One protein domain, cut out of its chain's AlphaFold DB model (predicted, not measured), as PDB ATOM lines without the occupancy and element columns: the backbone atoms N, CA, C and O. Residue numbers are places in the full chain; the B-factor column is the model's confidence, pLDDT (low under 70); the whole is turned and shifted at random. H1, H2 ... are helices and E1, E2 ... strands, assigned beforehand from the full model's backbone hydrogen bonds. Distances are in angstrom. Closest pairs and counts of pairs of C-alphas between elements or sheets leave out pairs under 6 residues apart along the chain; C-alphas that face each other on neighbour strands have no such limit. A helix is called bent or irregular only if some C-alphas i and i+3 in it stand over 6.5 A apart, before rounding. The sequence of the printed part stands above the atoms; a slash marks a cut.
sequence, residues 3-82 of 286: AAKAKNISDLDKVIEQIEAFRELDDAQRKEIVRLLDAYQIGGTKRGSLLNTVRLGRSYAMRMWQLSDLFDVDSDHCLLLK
ATOM      1  N   ALA A   3      11.302 -24.274  -5.609       83.94
ATOM      2  CA  ALA A   3      11.166 -24.550  -4.175       83.94
ATOM      3  C   ALA A   3      11.209 -23.290  -3.286       83.94
ATOM      4  O   ALA A   3      10.546 -23.233  -2.262       83.94
ATOM      5  N   ALA A   4      11.940 -22.244  -3.689       79.06
ATOM      6  CA  ALA A   4      12.083 -21.019  -2.893       79.06
ATOM      7  C   ALA A   4      10.787 -20.186  -2.800       79.06
ATOM      8  O   ALA A   4      10.725 -19.250  -2.008       79.06
ATOM      9  N   LYS A   5       9.774 -20.488  -3.626       78.69
ATOM     10  CA  LYS A   5       8.456 -19.838  -3.588       78.69
ATOM     11  C   LYS A   5       7.393 -20.666  -2.863       78.69
ATOM     12  O   LYS A   5       6.300 -20.141  -2.657       78.69
ATOM     13  N   ALA A   6       7.694 -21.914  -2.503       82.75
ATOM     14  CA  ALA A   6       6.800 -22.732  -1.695       82.75
ATOM     15  C   ALA A   6       6.687 -22.116  -0.300       82.75
ATOM     16  O   ALA A   6       7.699 -21.790   0.322       82.75
ATOM     17  N   LYS A   7       5.456 -21.925   0.171       78.81
ATOM     18  CA  LYS A   7       5.186 -21.411   1.519       78.81
ATOM     19  C   LYS A   7       4.716 -22.516   2.451       78.81
ATOM     20  O   LYS A   7       4.914 -22.407   3.655       78.81
ATOM     21  N   ASN A   8       4.120 -23.566   1.891       76.62
ATOM     22  CA  ASN A   8       3.559 -24.684   2.631       76.62
ATOM     23  C   ASN A   8       4.027 -26.013   2.031       76.62
ATOM     24  O   ASN A   8       4.312 -26.101   0.839       76.62
ATOM     25  N   ILE A   9       4.023 -27.076   2.838       74.94
ATOM     26  CA  ILE A   9       4.299 -28.443   2.361       74.94
ATOM     27  C   ILE A   9       3.285 -28.868   1.286       74.94
ATOM     28  O   ILE A   9       3.644 -29.573   0.351       74.94
ATOM     29  N   SER A  10       2.043 -28.375   1.357       78.81
ATOM     30  CA  SER A  10       1.010 -28.620   0.340       78.81
ATOM     31  C   SER A  10       1.335 -28.033  -1.039       78.81
ATOM     32  O   SER A  10       0.670 -28.380  -2.007       78.81
ATOM     33  N   ASP A  11       2.328 -27.143  -1.153       85.75
ATOM     34  CA  ASP A  11       2.769 -26.605  -2.445       85.75
ATOM     35  C   ASP A  11       3.694 -27.582  -3.200       85.75
ATOM     36  O   ASP A  11       4.130 -27.269  -4.308       85.75
ATOM     37  N   LEU A  12       4.029 -28.740  -2.612       86.94
ATOM     38  CA  LEU A  12       5.021 -29.675  -3.143       86.94
ATOM     39  C   LEU A  12       4.681 -30.166  -4.554       86.94
ATOM     40  O   LEU A  12       5.525 -30.048  -5.440       86.94
ATOM     41  N   ASP A  13       3.458 -30.648  -4.778       90.38
ATOM     42  CA  ASP A  13       3.045 -31.191  -6.081       90.38
ATOM     43  C   ASP A  13       3.144 -30.121  -7.172       90.38
ATOM     44  O   ASP A  13       3.763 -30.324  -8.213       90.38
ATOM     45  N   LYS A  14       2.675 -28.908  -6.867       92.38
ATOM     46  CA  LYS A  14       2.793 -27.751  -7.761       92.38
ATOM     47  C   LYS A  14       4.249 -27.403  -8.081       92.38
ATOM     48  O   LYS A  14       4.559 -26.983  -9.194       92.38
ATOM     49  N   VAL A  15       5.153 -27.505  -7.105       92.44
ATOM     50  CA  VAL A  15       6.585 -27.262  -7.329       92.44
ATOM     51  C   VAL A  15       7.179 -28.328  -8.247       92.44
ATOM     52  O   VAL A  15       7.977 -27.975  -9.116       92.44
ATOM     53  N   ILE A  16       6.795 -29.594  -8.075       92.56
ATOM     54  CA  ILE A  16       7.236 -30.707  -8.924       92.56
ATOM     55  C   ILE A  16       6.763 -30.484 -10.363       92.56
ATOM     56  O   ILE A  16       7.604 -30.427 -11.259       92.56
ATOM     57  N   GLU A  17       5.469 -30.222 -10.563       94.38
ATOM     58  CA  GLU A  17       4.884 -29.935 -11.881       94.38
ATOM     59  C   GLU A  17       5.610 -28.782 -12.592       94.38
ATOM     60  O   GLU A  17       5.937 -28.865 -13.773       94.38
ATOM     61  N   GLN A  18       5.930 -27.701 -11.870       93.62
ATOM     62  CA  GLN A  18       6.667 -26.570 -12.441       93.62
ATOM     63  C   GLN A  18       8.100 -26.926 -12.848       93.62
ATOM     64  O   GLN A  18       8.608 -26.385 -13.833       93.62
ATOM     65  N   ILE A  19       8.774 -27.791 -12.084       92.50
ATOM     66  CA  ILE A  19      10.127 -28.257 -12.408       92.50
ATOM     67  C   ILE A  19      10.089 -29.140 -13.654       92.50
ATOM     68  O   ILE A  19      10.942 -28.980 -14.527       92.50
ATOM     69  N   GLU A  20       9.125 -30.054 -13.737       94.56
ATOM     70  CA  GLU A  20       8.952 -30.959 -14.874       94.56
ATOM     71  C   GLU A  20       8.611 -30.184 -16.145       94.56
ATOM     72  O   GLU A  20       9.364 -30.267 -17.114       94.56
ATOM     73  N   ALA A  21       7.607 -29.305 -16.091       94.62
ATOM     74  CA  ALA A  21       7.250 -28.440 -17.211       94.62
ATOM     75  C   ALA A  21       8.443 -27.595 -17.689       94.62
ATOM     76  O   ALA A  21       8.671 -27.455 -18.884       94.62
ATOM     77  N   PHE A  22       9.258 -27.059 -16.771       93.88
ATOM     78  CA  PHE A  22      10.457 -26.307 -17.152       93.88
ATOM     79  C   PHE A  22      11.543 -27.183 -17.798       93.88
ATOM     80  O   PHE A  22      12.302 -26.696 -18.635       93.88
ATOM     81  N   ARG A  23      11.654 -28.459 -17.409       92.06
ATOM     82  CA  ARG A  23      12.622 -29.406 -17.986       92.06
ATOM     83  C   ARG A  23      12.250 -29.829 -19.404       92.06
ATOM     84  O   ARG A  23      13.169 -30.070 -20.182       92.06
ATOM     85  N   GLU A  24      10.958 -29.882 -19.719       96.12
ATOM     86  CA  GLU A  24      10.434 -30.217 -21.053       96.12
ATOM     87  C   GLU A  24      10.655 -29.108 -22.092       96.12
ATOM     88  O   GLU A  24      10.683 -29.386 -23.289       96.12
ATOM     89  N   LEU A  25      10.844 -27.862 -21.648       96.12
ATOM     90  CA  LEU A  25      11.134 -26.736 -22.533       96.12
ATOM     91  C   LEU A  25      12.485 -26.884 -23.237       96.12
ATOM     92  O   LEU A  25      13.472 -27.357 -22.657       96.12
ATOM     93  N   ASP A  26      12.550 -26.362 -24.460       96.75
ATOM     94  CA  ASP A  26      13.803 -26.249 -25.198       96.75
ATOM     95  C   ASP A  26      14.739 -25.175 -24.601       96.75
ATOM     96  O   ASP A  26      14.375 -24.360 -23.746       96.75
ATOM     97  N   ASP A  27      15.995 -25.164 -25.050       95.38
ATOM     98  CA  ASP A  27      17.011 -24.243 -24.534       95.38
ATOM     99  C   ASP A  27      16.689 -22.762 -24.761       95.38
ATOM    100  O   ASP A  27      17.063 -21.928 -23.930       95.38
ATOM    101  N   ALA A  28      16.018 -22.412 -25.862       95.94
ATOM    102  CA  ALA A  28      15.662 -21.028 -26.158       95.94
ATOM    103  C   ALA A  28      14.549 -20.554 -25.216       95.94
ATOM    104  O   ALA A  28      14.671 -19.496 -24.593       95.94
ATOM    105  N   GLN A  29      13.523 -21.382 -25.030       95.88
ATOM    106  CA  GLN A  29      12.426 -21.147 -24.098       95.88
ATOM    107  C   GLN A  29      12.931 -21.032 -22.654       95.88
ATOM    108  O   GLN A  29      12.591 -20.077 -21.951       95.88
ATOM    109  N   ARG A  30      13.802 -21.952 -22.210       94.69
ATOM    110  CA  ARG A  30      14.394 -21.906 -20.861       94.69
ATOM    111  C   ARG A  30      15.188 -20.623 -20.630       94.69
ATOM    112  O   ARG A  30      15.027 -19.987 -19.585       94.69
ATOM    113  N   LYS A  31      16.026 -20.221 -21.593       94.38
ATOM    114  CA  LYS A  31      16.809 -18.977 -21.514       94.38
ATOM    115  C   LYS A  31      15.909 -17.749 -21.437       94.38
ATOM    116  O   LYS A  31      16.182 -16.868 -20.622       94.38
ATOM    117  N   GLU A  32      14.832 -17.709 -22.216       94.56
ATOM    118  CA  GLU A  32      13.900 -16.581 -22.202       94.56
ATOM    119  C   GLU A  32      13.160 -16.464 -20.864       94.56
ATOM    120  O   GLU A  32      13.103 -15.380 -20.283       94.56
ATOM    121  N   ILE A  33      12.690 -17.577 -20.295       91.94
ATOM    122  CA  ILE A  33      12.083 -17.574 -18.955       91.94
ATOM    123  C   ILE A  33      13.076 -17.070 -17.905       91.94
ATOM    124  O   ILE A  33      12.728 -16.233 -17.073       91.94
ATOM    125  N   VAL A  34      14.323 -17.552 -17.936       90.69
ATOM    126  CA  VAL A  34      15.367 -17.091 -17.011       90.69
ATOM    127  C   VAL A  34      15.611 -15.590 -17.171       90.69
ATOM    128  O   VAL A  34      15.706 -14.897 -16.160       90.69
ATOM    129  N   ARG A  35      15.651 -15.077 -18.405       92.06
ATOM    130  CA  ARG A  35      15.804 -13.644 -18.696       92.06
ATOM    131  C   ARG A  35      14.653 -12.824 -18.111       92.06
ATOM    132  O   ARG A  35      14.903 -11.820 -17.446       92.06
ATOM    133  N   LEU A  36      13.410 -13.262 -18.312       90.62
ATOM    134  CA  LEU A  36      12.221 -12.599 -17.766       90.62
ATOM    135  C   LEU A  36      12.229 -12.593 -16.232       90.62
ATOM    136  O   LEU A  36      11.944 -11.567 -15.617       90.62
ATOM    137  N   LEU A  37      12.602 -13.712 -15.606       88.25
ATOM    138  CA  LEU A  37      12.715 -13.816 -14.149       88.25
ATOM    139  C   LEU A  37      13.823 -12.928 -13.572       88.25
ATOM    140  O   LEU A  37      13.678 -12.434 -12.454       88.25
ATOM    141  N   ASP A  38      14.922 -12.741 -14.304       86.94
ATOM    142  CA  ASP A  38      16.029 -11.884 -13.872       86.94
ATOM    143  C   ASP A  38      15.699 -10.395 -14.013       86.94
ATOM    144  O   ASP A  38      16.121  -9.592 -13.186       86.94
ATOM    145  N   ALA A  39      14.900 -10.038 -15.023       86.06
ATOM    146  CA  ALA A  39      14.408  -8.678 -15.240       86.06
ATOM    147  C   ALA A  39      13.246  -8.292 -14.304       86.06
ATOM    148  O   ALA A  39      12.958  -7.108 -14.133       86.06
ATOM    149  N   TYR A  40      12.566  -9.272 -13.700       83.94
ATOM    150  CA  TYR A  40      11.420  -9.028 -12.828       83.94
ATOM    151  C   TYR A  40      11.850  -8.473 -11.460       83.94
ATOM    152  O   TYR A  40      12.279  -9.211 -10.564       83.94
ATOM    153  N   GLN A  41      11.699  -7.159 -11.291       80.44
ATOM    154  CA  GLN A  41      11.988  -6.469 -10.036       80.44
ATOM    155  C   GLN A  41      10.852  -6.638  -9.023       80.44
ATOM    156  O   GLN A  41       9.672  -6.545  -9.362       80.44
ATOM    157  N   ILE A  42      11.210  -6.833  -7.752       69.69
ATOM    158  CA  ILE A  42      10.248  -6.811  -6.645       69.69
ATOM    159  C   ILE A  42      10.299  -5.428  -5.996       69.69
ATOM    160  O   ILE A  42      11.314  -5.053  -5.400       69.69
ATOM    161  N   GLY A  43       9.192  -4.687  -6.089       68.44
ATOM    162  CA  GLY A  43       9.047  -3.373  -5.460       68.44
ATOM    163  C   GLY A  43       9.341  -3.410  -3.956       68.44
ATOM    164  O   GLY A  43       8.952  -4.346  -3.260       68.44
ATOM    165  N   GLY A  44      10.059  -2.399  -3.458       67.81
ATOM    166  CA  GLY A  44      10.407  -2.272  -2.036       67.81
ATOM    167  C   GLY A  44      11.624  -3.083  -1.574       67.81
ATOM    168  O   GLY A  44      11.952  -3.056  -0.391       67.81
ATOM    169  N   THR A  45      12.331  -3.777  -2.474       63.09
ATOM    170  CA  THR A  45      13.562  -4.511  -2.132       63.09
ATOM    171  C   THR A  45      14.799  -3.854  -2.750       63.09
ATOM    172  O   THR A  45      14.767  -3.403  -3.888       63.09
ATOM    173  N   LYS A  46      15.928  -3.823  -2.021       63.72
ATOM    174  CA  LYS A  46      17.224  -3.346  -2.560       63.72
ATOM    175  C   LYS A  46      17.830  -4.287  -3.619       63.72
ATOM    176  O   LYS A  46      18.879  -3.980  -4.175       63.72
ATOM    177  N   ARG A  47      17.239  -5.466  -3.845       67.69
ATOM    178  CA  ARG A  47      17.788  -6.518  -4.715       67.69
ATOM    179  C   ARG A  47      17.118  -6.464  -6.088       67.69
ATOM    180  O   ARG A  47      15.912  -6.281  -6.173       67.69
ATOM    181  N   GLY A  48      17.901  -6.672  -7.150       72.75
ATOM    182  CA  GLY A  48      17.438  -6.511  -8.538       72.75
ATOM    183  C   GLY A  48      16.299  -7.446  -8.968       72.75
ATOM    184  O   GLY A  48      15.435  -7.017  -9.717       72.75
ATOM    185  N   SER A  49      16.255  -8.691  -8.480       83.50
ATOM    186  CA  SER A  49      15.165  -9.641  -8.757       83.50
ATOM    187  C   SER A  49      15.096 -10.752  -7.702       83.50
ATOM    188  O   SER A  49      16.032 -10.959  -6.912       83.50
ATOM    189  N   LEU A  50      13.991 -11.510  -7.693       79.19
ATOM    190  CA  LEU A  50      13.876 -12.722  -6.869       79.19
ATOM    191  C   LEU A  50      14.913 -13.771  -7.281       79.19
ATOM    192  O   LEU A  50      15.507 -14.429  -6.427       79.19
ATOM    193  N   LEU A  51      15.160 -13.902  -8.587       85.50
ATOM    194  CA  LEU A  51      16.146 -14.832  -9.122       85.50
ATOM    195  C   LEU A  51      17.562 -14.462  -8.670       85.50
ATOM    196  O   LEU A  51      18.290 -15.336  -8.198       85.50
ATOM    197  N   ASN A  52      17.923 -13.180  -8.729       85.75
ATOM    198  CA  ASN A  52      19.205 -12.687  -8.234       85.75
ATOM    199  C   ASN A  52      19.376 -12.974  -6.731       85.75
ATOM    200  O   ASN A  52      20.403 -13.487  -6.294       85.75
ATOM    201  N   THR A  53      18.325 -12.744  -5.941       84.19
ATOM    202  CA  THR A  53      18.302 -13.077  -4.507       84.19
ATOM    203  C   THR A  53      18.601 -14.557  -4.253       84.19
ATOM    204  O   THR A  53      19.445 -14.878  -3.415       84.19
ATOM    205  N   VAL A  54      17.940 -15.456  -4.986       83.88
ATOM    206  CA  VAL A  54      18.153 -16.904  -4.855       83.88
ATOM    207  C   VAL A  54      19.558 -17.308  -5.311       83.88
ATOM    208  O   VAL A  54      20.179 -18.144  -4.660       83.88
ATOM    209  N   ARG A  55      20.084 -16.710  -6.388       86.12
ATOM    210  CA  ARG A  55      21.446 -16.977  -6.883       86.12
ATOM    211  C   ARG A  55      22.510 -16.613  -5.846       86.12
ATOM    212  O   ARG A  55      23.365 -17.445  -5.559       86.12
ATOM    213  N   LEU A  56      22.417 -15.429  -5.239       86.12
ATOM    214  CA  LEU A  56      23.360 -14.968  -4.212       86.12
ATOM    215  C   LEU A  56      23.339 -15.842  -2.949       86.12
ATOM    216  O   LEU A  56      24.378 -16.067  -2.338       86.12
ATOM    217  N   GLY A  57      22.166 -16.354  -2.564       84.94
ATOM    218  CA  GLY A  57      22.019 -17.243  -1.407       84.94
ATOM    219  C   GLY A  57      22.316 -18.720  -1.684       84.94
ATOM    220  O   GLY A  57      22.324 -19.515  -0.743       84.94
ATOM    221  N   ARG A  58      22.540 -19.115  -2.948       84.44
ATOM    222  CA  ARG A  58      22.620 -20.528  -3.350       84.44
ATOM    223  C   ARG A  58      23.732 -21.267  -2.614       84.44
ATOM    224  O   ARG A  58      23.460 -22.312  -2.043       84.44
ATOM    225  N   SER A  59      24.957 -20.742  -2.601       83.94
ATOM    226  CA  SER A  59      26.107 -21.422  -1.985       83.94
ATOM    227  C   SER A  59      25.881 -21.713  -0.497       83.94
ATOM    228  O   SER A  59      26.099 -22.837  -0.049       83.94
ATOM    229  N   TYR A  60      25.363 -20.731   0.243       86.44
ATOM    230  CA  TYR A  60      25.011 -20.882   1.652       86.44
ATOM    231  C   TYR A  60      23.907 -21.924   1.860       86.44
ATOM    232  O   TYR A  60      24.059 -22.825   2.680       86.44
ATOM    233  N   ALA A  61      22.819 -21.844   1.084       84.38
ATOM    234  CA  ALA A  61      21.715 -22.795   1.184       84.38
ATOM    235  C   ALA A  61      22.179 -24.233   0.905       84.38
ATOM    236  O   ALA A  61      21.887 -25.133   1.684       84.38
ATOM    237  N   MET A  62      22.951 -24.447  -0.166       85.81
ATOM    238  CA  MET A  62      23.494 -25.765  -0.512       85.81
ATOM    239  C   MET A  62      24.394 -26.307   0.600       85.81
ATOM    240  O   MET A  62      24.280 -27.475   0.964       85.81
ATOM    241  N   ARG A  63      25.244 -25.453   1.191       86.50
ATOM    242  CA  ARG A  63      26.108 -25.860   2.302       86.50
ATOM    243  C   ARG A  63      25.306 -26.259   3.537       86.50
ATOM    244  O   ARG A  63      25.649 -27.252   4.168       86.50
ATOM    245  N   MET A  64      24.234 -25.535   3.853       89.00
ATOM    246  CA  MET A  64      23.343 -25.892   4.961       89.00
ATOM    247  C   MET A  64      22.684 -27.258   4.758       89.00
ATOM    248  O   MET A  64      22.652 -28.057   5.689       89.00
ATOM    249  N   TRP A  65      22.238 -27.582   3.541       88.62
ATOM    250  CA  TRP A  65      21.705 -28.916   3.248       88.62
ATOM    251  C   TRP A  65      22.763 -30.016   3.378       88.62
ATOM    252  O   TRP A  65      22.465 -31.071   3.931       88.62
ATOM    253  N   GLN A  66      24.004 -29.775   2.948       89.56
ATOM    254  CA  GLN A  66      25.097 -30.741   3.128       89.56
ATOM    255  C   GLN A  66      25.411 -31.031   4.601       89.56
ATOM    256  O   GLN A  66      25.769 -32.158   4.933       89.56
ATOM    257  N   LEU A  67      25.265 -30.044   5.494       90.00
ATOM    258  CA  LEU A  67      25.511 -30.230   6.930       90.00
ATOM    259  C   LEU A  67      24.526 -31.202   7.592       90.00
ATOM    260  O   LEU A  67      24.845 -31.747   8.643       90.00
ATOM    261  N   SER A  68      23.364 -31.451   6.980       86.44
ATOM    262  CA  SER A  68      22.419 -32.467   7.467       86.44
ATOM    263  C   SER A  68      22.908 -33.906   7.273       86.44
ATOM    264  O   SER A  68      22.277 -34.828   7.775       86.44
ATOM    265  N   ASP A  69      23.973 -34.105   6.491       86.75
ATOM    266  CA  ASP A  69      24.464 -35.407   6.029       86.75
ATOM    267  C   ASP A  69      23.470 -36.193   5.144       86.75
ATOM    268  O   ASP A  69      23.786 -37.278   4.663       86.75
ATOM    269  N   LEU A  70      22.293 -35.630   4.837       90.62
ATOM    270  CA  LEU A  70      21.284 -36.247   3.968       90.62
ATOM    271  C   LEU A  70      21.547 -36.010   2.478       90.62
ATOM    272  O   LEU A  70      21.055 -36.762   1.632       90.62
ATOM    273  N   PHE A  71      22.307 -34.969   2.141       93.31
ATOM    274  CA  PHE A  71      22.481 -34.516   0.767       93.31
ATOM    275  C   PHE A  71      23.951 -34.411   0.366       93.31
ATOM    276  O   PHE A  71      24.778 -33.899   1.118       93.31
ATOM    277  N   ASP A  72      24.238 -34.836  -0.860       91.50
ATOM    278  CA  ASP A  72      25.459 -34.541  -1.598       91.50
ATOM    279  C   ASP A  72      25.247 -33.355  -2.542       91.50
ATOM    280  O   ASP A  72      24.120 -32.953  -2.847       91.50
ATOM    281  N   VAL A  73      26.358 -32.785  -3.009       88.56
ATOM    282  CA  VAL A  73      26.355 -31.782  -4.076       88.56
ATOM    283  C   VAL A  73      27.348 -32.214  -5.138       88.56
ATOM    284  O   VAL A  73      28.501 -32.488  -4.811       88.56
ATOM    285  N   ASP A  74      26.894 -32.293  -6.384       86.38
ATOM    286  CA  ASP A  74      27.750 -32.657  -7.514       86.38
ATOM    287  C   ASP A  74      28.569 -31.467  -8.049       86.38
ATOM    288  O   ASP A  74      28.506 -30.341  -7.541       86.38
ATOM    289  N   SER A  75      29.361 -31.727  -9.094       83.25
ATOM    290  CA  SER A  75      30.189 -30.726  -9.774       83.25
ATOM    291  C   SER A  75      29.387 -29.587 -10.408       83.25
ATOM    292  O   SER A  75      29.917 -28.488 -10.548       83.25
ATOM    293  N   ASP A  76      28.111 -29.817 -10.728       81.12
ATOM    294  CA  ASP A  76      27.207 -28.827 -11.328       81.12
ATOM    295  C   ASP A  76      26.404 -28.055 -10.263       81.12
ATOM    296  O   ASP A  76      25.493 -27.262 -10.552       81.12
ATOM    297  N   HIS A  77      26.768 -28.253  -8.992       76.88
ATOM    298  CA  HIS A  77      26.119 -27.684  -7.822       76.88
ATOM    299  C   HIS A  77      24.642 -28.093  -7.685       76.88
ATOM    300  O   HIS A  77      23.820 -27.304  -7.190       76.88
ATOM    301  N   CYS A  78      24.279 -29.293  -8.137       83.25
ATOM    302  CA  CYS A  78      22.964 -29.884  -7.918       83.25
ATOM    303  C   CYS A  78      22.925 -30.611  -6.574       83.25
ATOM    304  O   CYS A  78      23.892 -31.247  -6.169       83.25
ATOM    305  N   LEU A  79      21.797 -30.496  -5.866       88.75
ATOM    306  CA  LEU A  79      21.588 -31.165  -4.585       88.75
ATOM    307  C   LEU A  79      21.077 -32.582  -4.856       88.75
ATOM    308  O   LEU A  79      20.054 -32.745  -5.522       88.75
ATOM    309  N   LEU A  80      21.764 -33.588  -4.328       91.12
ATOM    310  CA  LEU A  80      21.434 -34.995  -4.520       91.12
ATOM    311  C   LEU A  80      21.141 -35.629  -3.168       91.12
ATOM    312  O   LEU A  80      21.933 -35.514  -2.241       91.12
ATOM    313  N   LEU A  81      20.010 -36.316  -3.038       92.25
ATOM    314  CA  LEU A  81      19.730 -37.095  -1.835       92.25
ATOM    315  C   LEU A  81      20.660 -38.315  -1.796       92.25
ATOM    316  O   LEU A  81      20.708 -39.087  -2.758       92.25
ATOM    317  N   LYS A  82      21.363 -38.526  -0.679       92.31
ATOM    318  CA  LYS A  82      22.250 -39.683  -0.525       92.31
ATOM    319  C   LYS A  82      21.471 -40.992  -0.640       92.31
ATOM    320  O   LYS A  82      20.402 -41.177  -0.049       92.31
TER     321      LYS A  82
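Overview. This is residues 3 to 82 of the 286 residues of an uncharacterized protein of Sphingobium baderi LL03 (UniProt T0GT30). Three helices make an open, loosely built frame: H2 forms one side, H1 comes to one of its ends and H3 leads off from the other, while H1 and H3 stay apart. A small hairpin of two short strands, E1 and E2, sits at the far end of H3. The printed part has 80 residues, with three named helices and then two named strands in the order H1, H2, H3, E1, E2; the sheet, order E1 - E2, is antiparallel and the class is mostly helix. The whole is only just loose, close to compact, with a radius of gyration of the C-alphas of 14.4 A, and spans 36 by 32 by 30 A.

Arrangement. H1, residues 9 to 24, is close to but not clearly touching H2, residues 27 to 39; their closest C-alphas, those of Phe 22 and Arg 30, are 7.0 A apart. Their lines stand at a steep tilt of 50 degrees, and they run opposite ways. H2 touches H3, residues 50 to 67, with residues 37 to 38 alone, and H3 meets that touch with residues 50 to 52 alone. The closest C-alphas there are those of Asp 38 and Leu 51, 5.6 A apart, and the lines are about perpendicular at 77 degrees. H1 and H3 are apart. E1, residues 71 to 73, and E2, residues 79 to 81, form a hairpin of antiparallel neighbours at 143 degrees. N 72 and O 80 are within hydrogen-bond range at 2.8 A, and N 80 and O 72 at 2.9 A. The closest C-alphas of H3 and E1 are those of Gln 66 and Asp 72, 6.1 A apart; those of H3 and E2 are Met 62 and Leu 79, 7.0 A apart. H1 and H2 are each apart from both strands. Every O i to N i+4 pair is within hydrogen-bond range in H2, against 10 of 12 in H1 and 12 of 14 in H3.

Along the chain. H1 begins at C-alpha 9, at (4.299, -28.443, 2.361), and is 24.3 A long; it is irregular, with C-alphas 10 and 13 7.2 A apart. H2 is 18.3 A long and ends at C-alpha 39, at (14.408, -8.678, -15.240). H3 is 25.1 A long; it is irregular, with C-alphas 56 and 59 7.4 A apart, and has a kink of 51 degrees near residue 57. E1 and E2 are each 6.8 A long, and E2 ends at C-alpha 81, at (19.730, -37.095, -1.835).

Size, cuts and confidence. The two C-alphas farthest apart are those of Gly 44 and Lys 82, at 39.3 A. The printed part has no cut. The links from H1 to H2, H3 to E1 and E1 to E2 are tight, the link of 10 residues from H2 to H3 is short, and no link is long. The mean pLDDT of the printed part is 86.2, and residues 42 to 47 are under 70.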